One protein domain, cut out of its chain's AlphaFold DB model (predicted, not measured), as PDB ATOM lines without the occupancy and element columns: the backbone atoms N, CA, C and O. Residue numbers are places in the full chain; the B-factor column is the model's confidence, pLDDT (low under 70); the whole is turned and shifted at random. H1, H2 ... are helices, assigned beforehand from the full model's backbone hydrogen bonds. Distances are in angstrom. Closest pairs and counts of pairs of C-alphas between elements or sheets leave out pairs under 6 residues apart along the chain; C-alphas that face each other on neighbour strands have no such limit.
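This is residues 145 to 209 of the 271 residues of the protein "Predicted protein" of Micromonas pusilla (strain CCMP1545) (UniProt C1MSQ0). One long helix, H2, runs along one side, and a second helix, H1, meets its middle, residues 180 to 185, with its last residues 158 to 159, like the slanted stem of a T. Residues 145 to 150 of H1 stick out at the far end of that stem, while the link 160 to 173 loops round to the beginning of H2 and the tail 193 to 209 folds back past H1. The printed part has 65 residues with two named helices, in the order H1, H2, and no named strand; its class is all helix. It is only just compact, close to loose, with a radius of gyration of the C-alphas of 12.6 A, and spans 33 by 28 by 19 A.

H2 is residues 174 to 192, 27.2 A from C-alpha 174 at (43.001, -108.194, 104.580) to C-alpha 192 at (53.831, -109.206, 79.668). H1 is residues 145 to 159, 21.1 A long, and begins with C-alpha 145 at (58.396, -128.458, 85.496).

H2 touches H1, with residues 180 to 185 of H2 and 158 to 159 of H1 alone. Their closest C-alphas, those of Trp 181 and Arg 159, are 4.7 A apart. The two helices run opposite ways at a steep tilt of 51 degrees. In H1 and H2 every O i to N i+4 pair is within hydrogen-bond range.

The two C-alphas farthest apart are those of Ala 193 and Glu 209, at 37.4 A. The printed part has no cut. The link from H1 to H2, 14 residues, is long. The mean pLDDT of the printed part is 92.9, and residues 207 to 209 are under 70.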
ATOM      1  N   LEU A 145      59.140-128.425  84.244       93.12
ATOM      2  CA  LEU A 145      58.396-128.458  85.496       93.12
ATOM      3  C   LEU A 145      59.161-127.681  86.571       93.12
ATOM      4  O   LEU A 145      58.582-126.848  87.264       93.12
ATOM      5  N   ALA A 146      60.485-127.848  86.643       91.94
ATOM      6  CA  ALA A 146      61.325-127.097  87.575       91.94
ATOM      7  C   ALA A 146      61.265-125.575  87.335       91.94
ATOM      8  O   ALA A 146      61.148-124.802  88.291       91.94
ATOM      9  N   ALA A 147      61.317-125.118  86.076       91.38
ATOM     10  CA  ALA A 147      61.174-123.696  85.755       91.38
ATOM     11  C   ALA A 147      59.751-123.185  86.026       91.38
ATOM     12  O   ALA A 147      59.598-122.072  86.534       91.38
ATOM     13  N   ALA A 148      58.721-123.989  85.746       94.19
ATOM     14  CA  ALA A 148      57.329-123.646  86.025       94.19
ATOM     15  C   ALA A 148      57.080-123.474  87.534       94.19
ATOM     16  O   ALA A 148      56.562-122.434  87.951       94.19
ATOM     17  N   VAL A 149      57.523-124.433  88.355       95.31
ATOM     18  CA  VAL A 149      57.423-124.390  89.825       95.31
ATOM     19  C   VAL A 149      58.199-123.200  90.388       95.31
ATOM     20  O   VAL A 149      57.661-122.439  91.194       95.31
ATOM     21  N   ARG A 150      59.432-122.961  89.919       94.31
ATOM     22  CA  ARG A 150      60.219-121.777  90.307       94.31
ATOM     23  C   ARG A 150      59.493-120.482  89.955       94.31
ATOM     24  O   ARG A 150      59.356-119.604  90.802       94.31
ATOM     25  N   GLY A 151      58.976-120.379  88.732       93.62
ATOM     26  CA  GLY A 151      58.225-119.217  88.272       93.62
ATOM     27  C   GLY A 151      56.941-118.981  89.072       93.62
ATOM     28  O   GLY A 151      56.574-117.828  89.305       93.62
ATOM     29  N   ALA A 152      56.260-120.043  89.513       95.94
ATOM     30  CA  ALA A 152      55.108-119.954  90.408       95.94
ATOM     31  C   ALA A 152      55.514-119.457  91.805       95.94
ATOM     32  O   ALA A 152      54.930-118.486  92.293       95.94
ATOM     33  N   ALA A 153      56.558-120.039  92.403       95.81
ATOM     34  CA  ALA A 153      57.079-119.617  93.703       95.81
ATOM     35  C   ALA A 153      57.512-118.142  93.692       95.81
ATOM     36  O   ALA A 153      57.145-117.374  94.581       95.81
ATOM     37  N   ASP A 154      58.223-117.711  92.651       96.00
ATOM     38  CA  ASP A 154      58.671-116.327  92.500       96.00
ATOM     39  C   ASP A 154      57.497-115.345  92.370       96.00
ATOM     40  O   ASP A 154      57.548-114.245  92.926       96.00
ATOM     41  N   LYS A 155      56.408-115.735  91.687       95.81
ATOM     42  CA  LYS A 155      55.166-114.937  91.635       95.81
ATOM     43  C   LYS A 155      54.547-114.784  93.020       95.81
ATOM     44  O   LYS A 155      54.213-113.667  93.402       95.81
ATOM     45  N   VAL A 156      54.402-115.876  93.773       96.38
ATOM     46  CA  VAL A 156      53.815-115.837  95.124       96.38
ATOM     47  C   VAL A 156      54.652-114.949  96.045       96.38
ATOM     48  O   VAL A 156      54.114-114.037  96.667       96.38
ATOM     49  N   LYS A 157      55.977-115.116  96.044       95.69
ATOM     50  CA  LYS A 157      56.895-114.300  96.854       95.69
ATOM     51  C   LYS A 157      56.761-112.801  96.596       95.69
ATOM     52  O   LYS A 157      56.770-112.017  97.540       95.69
ATOM     53  N   ARG A 158      56.599-112.390  95.334       95.69
ATOM     54  CA  ARG A 158      56.369-110.976  94.984       95.69
ATOM     55  C   ARG A 158      54.994-110.465  95.407       95.69
ATOM     56  O   ARG A 158      54.860-109.283  95.703       95.69
ATOM     57  N   ARG A 159      53.974-111.328  95.402       96.44
ATOM     58  CA  ARG A 159      52.590-110.959  95.735       96.44
ATOM     59  C   ARG A 159      52.287-111.001  97.238       96.44
ATOM     60  O   ARG A 159      51.287-110.421  97.645       96.44
ATOM     61  N   CYS A 160      53.155-111.615  98.045       95.50
ATOM     62  CA  CYS A 160      53.042-111.719  99.504       95.50
ATOM     63  C   CYS A 160      54.175-110.947 100.217       95.50
ATOM     64  O   CYS A 160      55.053-111.555 100.842       95.50
ATOM     65  N   PRO A 161      54.199-109.601 100.140       94.50
ATOM     66  CA  PRO A 161      55.327-108.809 100.628       94.50
ATOM     67  C   PRO A 161      55.508-108.842 102.152       94.50
ATOM     68  O   PRO A 161      56.622-108.618 102.613       94.50
ATOM     69  N   TYR A 162      54.461-109.142 102.922       93.44
ATOM     70  CA  TYR A 162      54.535-109.275 104.384       93.44
ATOM     71  C   TYR A 162      55.170-110.598 104.833       93.44
ATOM     72  O   TYR A 162      55.743-110.664 105.914       93.44
ATOM     73  N   SER A 163      55.107-111.641 103.998       93.88
ATOM     74  CA  SER A 163      55.710-112.948 104.297       93.88
ATOM     75  C   SER A 163      57.140-113.056 103.771       93.88
ATOM     76  O   SER A 163      58.018-113.553 104.464       93.88
ATOM     77  N   PHE A 164      57.384-112.590 102.542       93.81
ATOM     78  CA  PHE A 164      58.682-112.766 101.876       93.81
ATOM     79  C   PHE A 164      59.368-111.444 101.540       93.81
ATOM     80  O   PHE A 164      60.585-111.393 101.409       93.81
ATOM     81  N   GLY A 165      58.596-110.377 101.357       88.38
ATOM     82  CA  GLY A 165      59.092-109.098 100.865       88.38
ATOM     83  C   GLY A 165      59.709-108.206 101.943       88.38
ATOM     84  O   GLY A 165      59.948-108.637 103.070       88.38
ATOM     85  N   PRO A 166      59.979-106.938 101.593       87.19
ATOM     86  CA  PRO A 166      60.593-105.969 102.497       87.19
ATOM     87  C   PRO A 166      59.610-105.372 103.516       87.19
ATOM     88  O   PRO A 166      60.032-104.582 104.355       87.19
ATOM     89  N   ALA A 167      58.312-105.695 103.442       88.00
ATOM     90  CA  ALA A 167      57.336-105.148 104.376       88.00
ATOM     91  C   ALA A 167      57.614-105.678 105.792       88.00
ATOM     92  O   ALA A 167      57.813-106.878 106.001       88.00
ATOM     93  N   ALA A 168      57.671-104.765 106.759       84.19
ATOM     94  CA  ALA A 168      57.936-105.106 108.147       84.19
ATOM     95  C   ALA A 168      56.680-105.681 108.813       84.19
ATOM     96  O   ALA A 168      55.590-105.129 108.670       84.19
ATOM     97  N   GLY A 169      56.870-106.751 109.588       88.12
ATOM     98  CA  GLY A 169      55.824-107.344 110.414       88.12
ATOM     99  C   GLY A 169      54.688-108.037 109.643       88.12
ATOM    100  O   GLY A 169      54.737-108.172 108.417       88.12
ATOM    101  N   PRO A 170      53.666-108.514 110.375       93.94
ATOM    102  CA  PRO A 170      52.485-109.131 109.783       93.94
ATOM    103  C   PRO A 170      51.678-108.121 108.959       93.94
ATOM    104  O   PRO A 170      51.754-106.909 109.164       93.94
ATOM    105  N   CYS A 171      50.862-108.629 108.032       95.50
ATOM    106  CA  CYS A 171      49.974-107.779 107.250       95.50
ATOM    107  C   CYS A 171      48.957-107.069 108.166       95.50
ATOM    108  O   CYS A 171      48.288-107.744 108.950       95.50
ATOM    109  N   PRO A 172      48.792-105.734 108.072       96.56
ATOM    110  CA  PRO A 172      47.937-104.990 108.997       96.56
ATOM    111  C   PRO A 172      46.442-105.244 108.775       96.56
ATOM    112  O   PRO A 172      45.639-105.022 109.676       96.56
ATOM    113  N   SER A 173      46.038-105.666 107.571       97.31
ATOM    114  CA  SER A 173      44.643-105.986 107.264       97.31
ATOM    115  C   SER A 173      44.504-106.800 105.976       97.31
ATOM    116  O   SER A 173      45.330-106.707 105.070       97.31
ATOM    117  N   ARG A 174      43.377-107.511 105.835       96.44
ATOM    118  CA  ARG A 174      43.001-108.194 104.580       96.44
ATOM    119  C   ARG A 174      42.912-107.238 103.384       96.44
ATOM    120  O   ARG A 174      43.197-107.627 102.255       96.44
ATOM    121  N   ALA A 175      42.500-105.989 103.614       97.50
ATOM    122  CA  ALA A 175      42.406-104.984 102.559       97.50
ATOM    123  C   ALA A 175      43.797-104.614 102.015       97.50
ATOM    124  O   ALA A 175      43.995-104.630 100.801       97.50
ATOM    125  N   ALA A 176      44.764-104.378 102.908       96.00
ATOM    126  CA  ALA A 176      46.152-104.088 102.540       96.00
ATOM    127  C   ALA A 176      46.822-105.268 101.812       96.00
ATOM    128  O   ALA A 176      47.561-105.075 100.842       96.00
ATOM    129  N   GLU A 177      46.528-106.503 102.232       95.44
ATOM    130  CA  GLU A 177      46.978-107.715 101.541       95.44
ATOM    131  C   GLU A 177      46.442-107.778 100.105       95.44
ATOM    132  O   GLU A 177      47.210-107.932  99.150       95.44
ATOM    133  N   LYS A 178      45.126-107.594  99.932       96.19
ATOM    134  CA  LYS A 178      44.466-107.610  98.620       96.19
ATOM    135  C   LYS A 178      44.995-106.513  97.697       96.19
ATOM    136  O   LYS A 178      45.189-106.763  96.502       96.19
ATOM    137  N   GLU A 179      45.223-105.315  98.226       97.12
ATOM    138  CA  GLU A 179      45.813-104.202  97.481       97.12
ATOM    139  C   GLU A 179      47.229-104.551  97.003       97.12
ATOM    140  O   GLU A 179      47.507-104.468  95.804       97.12
ATOM    141  N   SER A 180      48.083-105.041  97.905       94.94
ATOM    142  CA  SER A 180      49.458-105.457  97.594       94.94
ATOM    143  C   SER A 180      49.499-106.548  96.519       94.94
ATOM    144  O   SER A 180      50.238-106.445  95.534       94.94
ATOM    145  N   TRP A 181      48.648-107.568  96.656       95.69
ATOM    146  CA  TRP A 181      48.516-108.649  95.680       95.69
ATOM    147  C   TRP A 181      48.082-108.127  94.303       95.69
ATOM    148  O   TRP A 181      48.632-108.515  93.265       95.69
ATOM    149  N   THR A 182      47.105-107.218  94.280       97.19
ATOM    150  CA  THR A 182      46.583-106.606  93.049       97.19
ATOM    151  C   THR A 182      47.638-105.734  92.370       97.19
ATOM    152  O   THR A 182      47.812-105.823  91.151       97.19
ATOM    153  N   ALA A 183      48.393-104.948  93.140       96.38
ATOM    154  CA  ALA A 183      49.487-104.127  92.635       96.38
ATOM    155  C   ALA A 183      50.583-104.985  91.977       96.38
ATOM    156  O   ALA A 183      50.976-104.710  90.840       96.38
ATOM    157  N   ALA A 184      51.009-106.072  92.629       95.56
ATOM    158  CA  ALA A 184      51.983-107.008  92.068       95.56
ATOM    159  C   ALA A 184      51.466-107.695  90.787       95.56
ATOM    160  O   ALA A 184      52.182-107.747  89.784       95.56
ATOM    161  N   LYS A 185      50.199-108.146  90.758       96.19
ATOM    162  CA  LYS A 185      49.572-108.685  89.531       96.19
ATOM    163  C   LYS A 185      49.565-107.669  88.389       96.19
ATOM    164  O   LYS A 185      49.782-108.054  87.240       96.19
ATOM    165  N   ARG A 186      49.314-106.390  88.683       97.75
ATOM    166  CA  ARG A 186      49.316-105.315  87.681       97.75
ATOM    167  C   ARG A 186      50.704-105.116  87.073       97.75
ATOM    168  O   ARG A 186      50.792-105.024  85.853       97.75
ATOM    169  N   LEU A 187      51.765-105.119  87.882       96.19
ATOM    170  CA  LEU A 187      53.149-105.042  87.391       96.19
ATOM    171  C   LEU A 187      53.501-106.236  86.493       96.19
ATOM    172  O   LEU A 187      54.039-106.054  85.406       96.19
ATOM    173  N   GLU A 188      53.131-107.455  86.894       95.00
ATOM    174  CA  GLU A 188      53.365-108.655  86.079       95.00
ATOM    175  C   GLU A 188      52.591-108.626  84.756       95.00
ATOM    176  O   GLU A 188      53.112-109.057  83.727       95.00
ATOM    177  N   LYS A 189      51.350-108.122  84.764       95.81
ATOM    178  CA  LYS A 189      50.557-107.936  83.542       95.81
ATOM    179  C   LYS A 189      51.186-106.879  82.632       95.81
ATOM    180  O   LYS A 189      51.273-107.114  81.432       95.81
ATOM    181  N   ALA A 190      51.644-105.761  83.196       97.19
ATOM    182  CA  ALA A 190      52.328-104.710  82.448       97.19
ATOM    183  C   ALA A 190      53.616-105.232  81.797       97.19
ATOM    184  O   ALA A 190      53.831-104.986  80.617       97.19
ATOM    185  N   HIS A 191      54.419-106.027  82.513       96.31
ATOM    186  CA  HIS A 191      55.617-106.650  81.951       96.31
ATOM    187  C   HIS A 191      55.309-107.543  80.739       96.31
ATOM    188  O   HIS A 191      55.961-107.427  79.705       96.31
ATOM    189  N   ARG A 192      54.263-108.380  80.815       94.44
ATOM    190  CA  ARG A 192      53.831-109.206  79.668       94.44
ATOM    191  C   ARG A 192      53.369-108.380  78.466       94.44
ATOM    192  O   ARG A 192      53.427-108.873  77.350       94.44
ATOM    193  N   ALA A 193      52.919-107.148  78.693       96.38
ATOM    194  CA  ALA A 193      52.554-106.197  77.647       96.38
ATOM    195  C   ALA A 193      53.754-105.368  77.135       96.38
ATOM    196  O   ALA A 193      53.548-104.338  76.501       96.38
ATOM    197  N   GLY A 194      54.995-105.780  77.426       96.06
ATOM    198  CA  GLY A 194      56.218-105.074  77.022       96.06
ATOM    199  C   GLY A 194      56.705-104.021  78.023       96.06
ATOM    200  O   GLY A 194      57.650-103.291  77.736       96.06
ATOM    201  N   GLY A 195      56.079-103.929  79.199       97.31
ATOM    202  CA  GLY A 195      56.538-103.075  80.290       97.31
ATOM    203  C   GLY A 195      57.835-103.570  80.952       97.31
ATOM    204  O   GLY A 195      58.303-104.684  80.679       97.31
ATOM    205  N   PRO A 196      58.409-102.768  81.870       97.00
ATOM    206  CA  PRO A 196      59.623-103.143  82.589       97.00
ATOM    207  C   PRO A 196      59.429-104.453  83.370       97.00
ATOM    208  O   PRO A 196      58.307-104.757  83.795       97.00
ATOM    209  N   PRO A 197      60.502-105.240  83.574       95.56
ATOM    210  CA  PRO A 197      60.421-106.470  84.350       95.56
ATOM    211  C   PRO A 197      59.975-106.181  85.790       95.56
ATOM    212  O   PRO A 197      60.336-105.140  86.350       95.56
ATOM    213  N   PRO A 198      59.198-107.085  86.419       94.94
ATOM    214  CA  PRO A 198      58.887-106.953  87.834       94.94
ATOM    215  C   PRO A 198      60.183-107.022  88.660       94.94
ATOM    216  O   PRO A 198      61.171-107.609  88.205       94.94
ATOM    217  N   PRO A 199      60.187-106.474  89.889       95.19
ATOM    218  CA  PRO A 199      61.330-106.628  90.782       95.19
ATOM    219  C   PRO A 199      61.652-108.119  90.990       95.19
ATOM    220  O   PRO A 199      60.744-108.955  90.906       95.19
ATOM    221  N   PRO A 200      62.915-108.480  91.271       95.88
ATOM    222  CA  PRO A 200      63.273-109.865  91.554       95.88
ATOM    223  C   PRO A 200      62.470-110.397  92.747       95.88
ATOM    224  O   PRO A 200      62.107-109.651  93.660       95.88
ATOM    225  N   ALA A 201      62.171-111.698  92.740       95.62
ATOM    226  CA  ALA A 201      61.501-112.313  93.876       95.62
ATOM    227  C   ALA A 201      62.419-112.277  95.112       95.62
ATOM    228  O   ALA A 201      63.609-112.585  94.990       95.62
ATOM    229  N   PRO A 202      61.897-111.918  96.295       94.94
ATOM    230  CA  PRO A 202      62.686-111.955  97.519       94.94
ATOM    231  C   PRO A 202      63.070-113.400  97.905       94.94
ATOM    232  O   PRO A 202      62.479-114.362  97.399       94.94
ATOM    233  N   PRO A 203      64.062-113.599  98.793       93.38
ATOM    234  CA  PRO A 203      64.416-114.934  99.266       93.38
ATOM    235  C   PRO A 203      63.256-115.578 100.041       93.38
ATOM    236  O   PRO A 203      62.449-114.894 100.661       93.38
ATOM    237  N   THR A 204      63.181-116.914 100.037       90.81
ATOM    238  CA  THR A 204      62.152-117.646 100.805       90.81
ATOM    239  C   THR A 204      62.326-117.468 102.316       90.81
ATOM    240  O   THR A 204      61.345-117.485 103.044       90.81
ATOM    241  N   ARG A 205      63.571-117.315 102.787       84.75
ATOM    242  CA  ARG A 205      63.910-117.122 104.202       84.75
ATOM    243  C   ARG A 205      64.689-115.823 104.374       84.75
ATOM    244  O   ARG A 205      65.605-115.553 103.589       84.75
ATOM    245  N   ARG A 206      64.343-115.030 105.390       78.44
ATOM    246  CA  ARG A 206      65.085-113.817 105.749       78.44
ATOM    247  C   ARG A 206      66.371-114.206 106.467       78.44
ATOM    248  O   ARG A 206      66.373-114.986 107.415       78.44
ATOM    249  N   ARG A 207      67.492-113.662 106.001       65.50
ATOM    250  CA  ARG A 207      68.803-113.886 106.616       65.50
ATOM    251  C   ARG A 207      68.820-113.159 107.969       65.50
ATOM    252  O   ARG A 207      68.938-111.940 107.978       65.50
ATOM    253  N   GLY A 208      68.672-113.886 109.078       66.69
ATOM    254  CA  GLY A 208      68.808-113.339 110.438       66.69
ATOM    255  C   GLY A 208      67.635-113.564 111.398       66.69
ATOM    256  O   GLY A 208      67.818-113.341 112.587       66.69
ATOM    257  N   GLU A 209      66.471-114.026 110.931       58.16
ATOM    258  CA  GLU A 209      65.369-114.435 111.830       58.16
ATOM    259  C   GLU A 209      65.578-115.863 112.358       58.16
ATOM    260  O   GLU A 209      65.257-116.170 113.505       58.16
TER     261      GLU A 209